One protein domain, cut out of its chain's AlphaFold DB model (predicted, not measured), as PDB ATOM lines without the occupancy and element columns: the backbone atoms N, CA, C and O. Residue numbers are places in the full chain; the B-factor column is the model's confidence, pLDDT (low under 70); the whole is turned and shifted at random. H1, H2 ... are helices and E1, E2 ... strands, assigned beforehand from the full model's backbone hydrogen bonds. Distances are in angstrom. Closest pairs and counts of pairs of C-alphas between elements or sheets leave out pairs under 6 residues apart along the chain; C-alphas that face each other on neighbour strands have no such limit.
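AT A GLANCE: This is residues 22 to 71 of the 72 residues of an uncharacterized protein of Bacteroidales bacterium (UniProt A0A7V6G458). A strongly twisted sheet of three strands has short helix H1 over one face, and the loop between E1 and E2 lengthens one end. The 50 printed residues run E1, E2, H1, H2, E3; the sheet order is E2, E1, E3, antiparallel. The class is mixed; the whole is compact, radius of gyration of the C-alphas 10.3 A, spans 33 by 18 by 13 A.

IN THESE COORDINATES: E1, residues 24 to 31, 21.3 A, begins at C-alpha 24 (158.317, 200.807, 217.686). E2 is residues 43 to 48, 13.3 A. E3, residues 65 to 70, 15.1 A, ends at C-alpha 70 (158.474, 208.902, 212.926). H1 is residues 49 to 53, 6.1 A; H2, residues 58 to 61, 5.4 A.

HOW THE PARTS SIT: Inner strand E1 is antiparallel to E3 (N 28 to O 68, 2.9 A) and to E2, its hairpin partner (N 27 to O 45, 2.9 A). E2, H1, H2, E3 make a split strand-helix-strand unit, same-way strands with E1 between, crossover right-handed. H1 is on the sheet, height 7.0 A; its closest C-alphas to E3 are Lys 49 and Cys 69, 5.5 A. H2 only grazes the sheet. H1's O i to N i+4 pair is within hydrogen-bond range; H2 is too short for one.

THE WHOLE: The farthest C-alphas, Lys 22 and Ile 36, are 33.3 A apart. The printed part has no cut; the link E1 to E2 is long. pLDDT is under 70 at residues 22 to 23 and 33 to 38.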
ATOM      1  N   LYS A  22     163.473 196.294 218.517       58.50
ATOM      2  CA  LYS A  22     162.278 196.863 217.864       58.50
ATOM      3  C   LYS A  22     161.829 198.074 218.688       58.50
ATOM      4  O   LYS A  22     160.965 197.969 219.549       58.50
ATOM      5  N   LYS A  23     162.488 199.219 218.485       64.50
ATOM      6  CA  LYS A  23     161.892 200.504 218.848       64.50
ATOM      7  C   LYS A  23     160.722 200.683 217.895       64.50
ATOM      8  O   LYS A  23     160.935 200.887 216.699       64.50
ATOM      9  N   ASN A  24     159.522 200.475 218.418       79.56
ATOM     10  CA  ASN A  24     158.317 200.807 217.686       79.56
ATOM     11  C   ASN A  24     158.300 202.324 217.485       79.56
ATOM     12  O   ASN A  24     158.753 203.081 218.346       79.56
ATOM     13  N   CYS A  25     157.841 202.741 216.321       86.06
ATOM     14  CA  CYS A  25     157.608 204.128 215.959       86.06
ATOM     15  C   CYS A  25     156.242 204.223 215.297       86.06
ATOM     16  O   CYS A  25     155.709 203.211 214.827       86.06
ATOM     17  N   ASN A  26     155.714 205.440 215.205       91.31
ATOM     18  CA  ASN A  26     154.565 205.677 214.355       91.31
ATOM     19  C   ASN A  26     155.031 205.632 212.908       91.31
ATOM     20  O   ASN A  26     155.783 206.489 212.446       91.31
ATOM     21  N   CYS A  27     154.600 204.595 212.202       90.38
ATOM     22  CA  CYS A  27     154.763 204.535 210.769       90.38
ATOM     23  C   CYS A  27     153.733 205.464 210.144       90.38
ATOM     24  O   CYS A  27     152.532 205.355 210.421       90.38
ATOM     25  N   THR A  28     154.206 206.396 209.331       91.69
ATOM     26  CA  THR A  28     153.366 207.387 208.675       91.69
ATOM     27  C   THR A  28     153.593 207.385 207.179       91.69
ATOM     28  O   THR A  28     154.705 207.132 206.718       91.69
ATOM     29  N   VAL A  29     152.560 207.728 206.417       90.75
ATOM     30  CA  VAL A  29     152.704 207.961 204.977       90.75
ATOM     31  C   VAL A  29     153.511 209.230 204.708       90.75
ATOM     32  O   VAL A  29     153.370 210.251 205.388       90.75
ATOM     33  N   LYS A  30     154.352 209.160 203.682       88.00
ATOM     34  CA  LYS A  30     155.209 210.231 203.192       88.00
ATOM     35  C   LYS A  30     155.089 210.307 201.680       88.00
ATOM     36  O   LYS A  30     155.310 209.318 200.985       88.00
ATOM     37  N   SER A  31     154.754 211.482 201.165       84.00
ATOM     38  CA  SER A  31     154.777 211.708 199.724       84.00
ATOM     39  C   SER A  31     156.220 211.716 199.211       84.00
ATOM     40  O   SER A  31     157.077 212.369 199.803       84.00
ATOM     41  N   ASP A  32     156.491 211.059 198.081       73.44
ATOM     42  CA  ASP A  32     157.791 211.141 197.389       73.44
ATOM     43  C   ASP A  32     157.922 212.422 196.527       73.44
ATOM     44  O   ASP A  32     158.578 212.458 195.489       73.44
ATOM     45  N   GLY A  33     157.228 213.499 196.909       66.38
ATOM     46  CA  GLY A  33     157.267 214.808 196.243       66.38
ATOM     47  C   GLY A  33     156.464 214.915 194.940       66.38
ATOM     48  O   GLY A  33     156.240 216.023 194.456       66.38
ATOM     49  N   ALA A  34     155.985 213.800 194.383       65.75
ATOM     50  CA  ALA A  34     155.108 213.796 193.209       65.75
ATOM     51  C   ALA A  34     153.639 214.132 193.534       65.75
ATOM     52  O   ALA A  34     152.851 214.382 192.618       65.75
ATOM     53  N   VAL A  35     153.250 214.145 194.816       65.00
ATOM     54  CA  VAL A  35     151.868 214.423 195.231       65.00
ATOM     55  C   VAL A  35     151.727 215.905 195.585       65.00
ATOM     56  O   VAL A  35     152.317 216.381 196.547       65.00
ATOM     57  N   ILE A  36     150.950 216.634 194.784       56.78
ATOM     58  CA  ILE A  36     150.826 218.104 194.846       56.78
ATOM     59  C   ILE A  36     149.900 218.576 195.991       56.78
ATOM     60  O   ILE A  36     150.019 219.714 196.430       56.78
ATOM     61  N   ASP A  37     149.034 217.698 196.508       63.78
ATOM     62  CA  ASP A  37     148.093 217.957 197.618       63.78
ATOM     63  C   ASP A  37     148.004 216.708 198.519       63.78
ATOM     64  O   ASP A  37     146.997 215.996 198.578       63.78
ATOM     65  N   GLY A  38     149.140 216.338 199.114       62.44
ATOM     66  CA  GLY A  38     149.313 215.041 199.759       62.44
ATOM     67  C   GLY A  38     148.883 214.987 201.225       62.44
ATOM     68  O   GLY A  38     149.138 215.906 202.000       62.44
ATOM     69  N   TYR A  39     148.293 213.863 201.631       71.31
ATOM     70  CA  TYR A  39     148.148 213.512 203.038       71.31
ATOM     71  C   TYR A  39     149.521 213.121 203.591       71.31
ATOM     72  O   TYR A  39     149.958 211.986 203.432       71.31
ATOM     73  N   GLU A  40     150.230 214.060 204.210       77.19
ATOM     74  CA  GLU A  40     151.502 213.775 204.876       77.19
ATOM     75  C   GLU A  40     151.299 213.411 206.349       77.19
ATOM     76  O   GLU A  40     150.404 213.929 207.019       77.19
ATOM     77  N   ASN A  41     152.166 212.542 206.868       79.50
ATOM     78  CA  ASN A  41     152.235 212.171 208.283       79.50
ATOM     79  C   ASN A  41     150.979 211.474 208.843       79.50
ATOM     80  O   ASN A  41     150.817 211.399 210.062       79.50
ATOM     81  N   LEU A  42     150.093 210.924 207.998       87.12
ATOM     82  CA  LEU A  42     149.007 210.075 208.502       87.12
ATOM     83  C   LEU A  42     149.582 208.776 209.053       87.12
ATOM     84  O   LEU A  42     150.298 208.056 208.359       87.12
ATOM     85  N   THR A  43     149.243 208.471 210.301       88.69
ATOM     86  CA  THR A  43     149.678 207.251 210.977       88.69
ATOM     87  C   THR A  43     148.942 206.036 210.423       88.69
ATOM     88  O   THR A  43     147.718 205.962 210.495       88.69
ATOM     89  N   VAL A  44     149.700 205.063 209.916       88.81
ATOM     90  CA  VAL A  44     149.177 203.747 209.504       88.81
ATOM     91  C   VAL A  44     149.246 202.729 210.643       88.81
ATOM     92  O   VAL A  44     148.473 201.775 210.677       88.81
ATOM     93  N   GLY A  45     150.132 202.955 211.617       88.94
ATOM     94  CA  GLY A  45     150.195 202.187 212.857       88.94
ATOM     95  C   GLY A  45     151.568 202.218 213.518       88.94
ATOM     96  O   GLY A  45     152.549 202.695 212.943       88.94
ATOM     97  N   GLU A  46     151.638 201.671 214.729       89.75
ATOM     98  CA  GLU A  46     152.901 201.445 215.425       89.75
ATOM     99  C   GLU A  46     153.555 200.150 214.945       89.75
ATOM    100  O   GLU A  46     152.995 199.059 215.064       89.75
ATOM    101  N   MET A  47     154.775 200.259 214.434       89.00
ATOM    102  CA  MET A  47     155.560 199.098 214.022       89.00
ATOM    103  C   MET A  47     157.050 199.395 214.119       89.00
ATOM    104  O   MET A  47     157.471 200.520 214.391       89.00
ATOM    105  N   SER A  48     157.879 198.372 213.929       87.44
ATOM    106  CA  SER A  48     159.319 198.597 213.915       87.44
ATOM    107  C   SER A  48     159.744 199.346 212.656       87.44
ATOM    108  O   SER A  48     159.118 199.216 211.606       87.44
ATOM    109  N   LYS A  49     160.860 200.078 212.729       85.75
ATOM    110  CA  LYS A  49     161.412 200.805 211.576       85.75
ATOM    111  C   LYS A  49     161.577 199.930 210.327       85.75
ATOM    112  O   LYS A  49     161.321 200.400 209.224       85.75
ATOM    113  N   SER A  50     162.006 198.678 210.492       84.62
ATOM    114  CA  SER A  50     162.167 197.737 209.378       84.62
ATOM    115  C   SER A  50     160.834 197.302 208.784       84.62
ATOM    116  O   SER A  50     160.735 197.190 207.568       84.62
ATOM    117  N   ASP A  51     159.824 197.078 209.630       88.75
ATOM    118  CA  ASP A  51     158.489 196.707 209.158       88.75
ATOM    119  C   ASP A  51     157.840 197.898 208.439       88.75
ATOM    120  O   ASP A  51     157.263 197.708 207.381       88.75
ATOM    121  N   CYS A  52     158.026 199.125 208.947       89.25
ATOM    122  CA  CYS A  52     157.542 200.356 208.314       89.25
ATOM    123  C   CYS A  52     158.188 200.603 206.946       89.25
ATOM    124  O   CYS A  52     157.499 200.894 205.981       89.25
ATOM    125  N   ALA A  53     159.507 200.420 206.828       86.00
ATOM    126  CA  ALA A  53     160.210 200.588 205.554       86.00
ATOM    127  C   ALA A  53     159.833 199.532 204.497       86.00
ATOM    128  O   ALA A  53     160.038 199.759 203.307       86.00
ATOM    129  N   ALA A  54     159.328 198.374 204.929       87.62
ATOM    130  CA  ALA A  54     158.848 197.304 204.057       87.62
ATOM    131  C   ALA A  54     157.315 197.277 203.934       87.62
ATOM    132  O   ALA A  54     156.780 196.384 203.275       87.62
ATOM    133  N   TYR A  55     156.620 198.209 204.590       87.06
ATOM    134  CA  TYR A  55     155.170 198.276 204.588       87.06
ATOM    135  C   TYR A  55     154.678 198.659 203.192       87.06
ATOM    136  O   TYR A  55     155.301 199.470 202.508       87.06
ATOM    137  N   GLN A  56     153.593 198.021 202.774       87.94
ATOM    138  CA  GLN A  56     152.936 198.230 201.491       87.94
ATOM    139  C   GLN A  56     151.431 198.170 201.725       87.94
ATOM    140  O   GLN A  56     150.949 197.292 202.449       87.94
ATOM    141  N   ASP A  57     150.712 199.106 201.125       86.56
ATOM    142  CA  ASP A  57     149.257 199.186 201.142       86.56
ATOM    143  C   ASP A  57     148.764 199.677 199.782       86.56
ATOM    144  O   ASP A  57     149.193 200.721 199.287       86.56
ATOM    145  N   ASP A  58     147.815 198.944 199.200       85.88
ATOM    146  CA  ASP A  58     147.313 199.206 197.848       85.88
ATOM    147  C   ASP A  58     146.753 200.632 197.687       85.88
ATOM    148  O   ASP A  58     146.792 201.197 196.590       85.88
ATOM    149  N   THR A  59     146.241 201.235 198.767       85.62
ATOM    150  CA  THR A  59     145.651 202.579 198.740       85.62
ATOM    151  C   THR A  59     146.722 203.641 198.556       85.62
ATOM    152  O   THR A  59     146.604 204.494 197.681       85.62
ATOM    153  N   TRP A  60     147.758 203.615 199.390       86.19
ATOM    154  CA  TRP A  60     148.777 204.663 199.439       86.19
ATOM    155  C   TRP A  60     149.881 204.430 198.410       86.19
ATOM    156  O   TRP A  60     150.323 205.382 197.763       86.19
ATOM    157  N   ASP A  61     150.250 203.173 198.168       84.25
ATOM    158  CA  ASP A  61     151.264 202.803 197.177       84.25
ATOM    159  C   ASP A  61     150.784 203.144 195.763       84.25
ATOM    160  O   ASP A  61     151.527 203.718 194.964       84.25
ATOM    161  N   GLY A  62     149.505 202.877 195.466       82.75
ATOM    162  CA  GLY A  62     148.876 203.244 194.195       82.75
ATOM    163  C   GLY A  62     148.815 204.758 193.958       82.75
ATOM    164  O   GLY A  62     148.734 205.205 192.814       82.75
ATOM    165  N   LEU A  63     148.896 205.547 195.031       82.69
ATOM    166  CA  LEU A  63     148.936 207.008 194.998       82.69
ATOM    167  C   LEU A  63     150.369 207.572 195.039       82.69
ATOM    168  O   LEU A  63     150.536 208.792 195.043       82.69
ATOM    169  N   GLY A  64     151.398 206.716 195.042       84.19
ATOM    170  CA  GLY A  64     152.805 207.125 195.035       84.19
ATOM    171  C   GLY A  64     153.332 207.595 196.391       84.19
ATOM    172  O   GLY A  64     154.280 208.380 196.445       84.19
ATOM    173  N   TYR A  65     152.713 207.154 197.487       85.81
ATOM    174  CA  TYR A  65     153.240 207.386 198.827       85.81
ATOM    175  C   TYR A  65     154.237 206.299 199.218       85.81
ATOM    176  O   TYR A  65     154.228 205.178 198.720       85.81
ATOM    177  N   THR A  66     155.101 206.671 200.148       89.06
ATOM    178  CA  THR A  66     156.043 205.802 200.845       89.06
ATOM    179  C   THR A  66     155.764 205.876 202.342       89.06
ATOM    180  O   THR A  66     154.878 206.616 202.773       89.06
ATOM    181  N   TYR A  67     156.516 205.135 203.151       89.38
ATOM    182  CA  TYR A  67     156.319 205.106 204.598       89.38
ATOM    183  C   TYR A  67     157.590 205.492 205.335       89.38
ATOM    184  O   TYR A  67     158.693 205.043 205.014       89.38
ATOM    185  N   GLU A  68     157.429 206.323 206.356       90.19
ATOM    186  CA  GLU A  68     158.505 206.768 207.223       90.19
ATOM    187  C   GLU A  68     158.172 206.473 208.682       90.19
ATOM    188  O   GLU A  68     157.051 206.630 209.155       90.19
ATOM    189  N   CYS A  69     159.189 206.014 209.395       90.19
ATOM    190  CA  CYS A  69     159.130 205.759 210.821       90.19
ATOM    191  C   CYS A  69     159.422 207.065 211.563       90.19
ATOM    192  O   CYS A  69     160.580 207.486 211.632       90.19
ATOM    193  N   VAL A  70     158.382 207.684 212.120       87.75
ATOM    194  CA  VAL A  70     158.474 208.902 212.926       87.75
ATOM    195  C   VAL A  70     158.430 208.495 214.398       87.75
ATOM    196  O   VAL A  70     157.421 208.011 214.911       87.75
ATOM    197  N   SER A  71     159.573 208.604 215.068       74.69
ATOM    198  CA  SER A  71     159.680 208.437 216.519       74.69
ATOM    199  C   SER A  71     159.451 209.783 217.201       74.69
ATOM    200  O   SER A  71     160.073 210.758 216.775       74.69
TER     201      SER A  71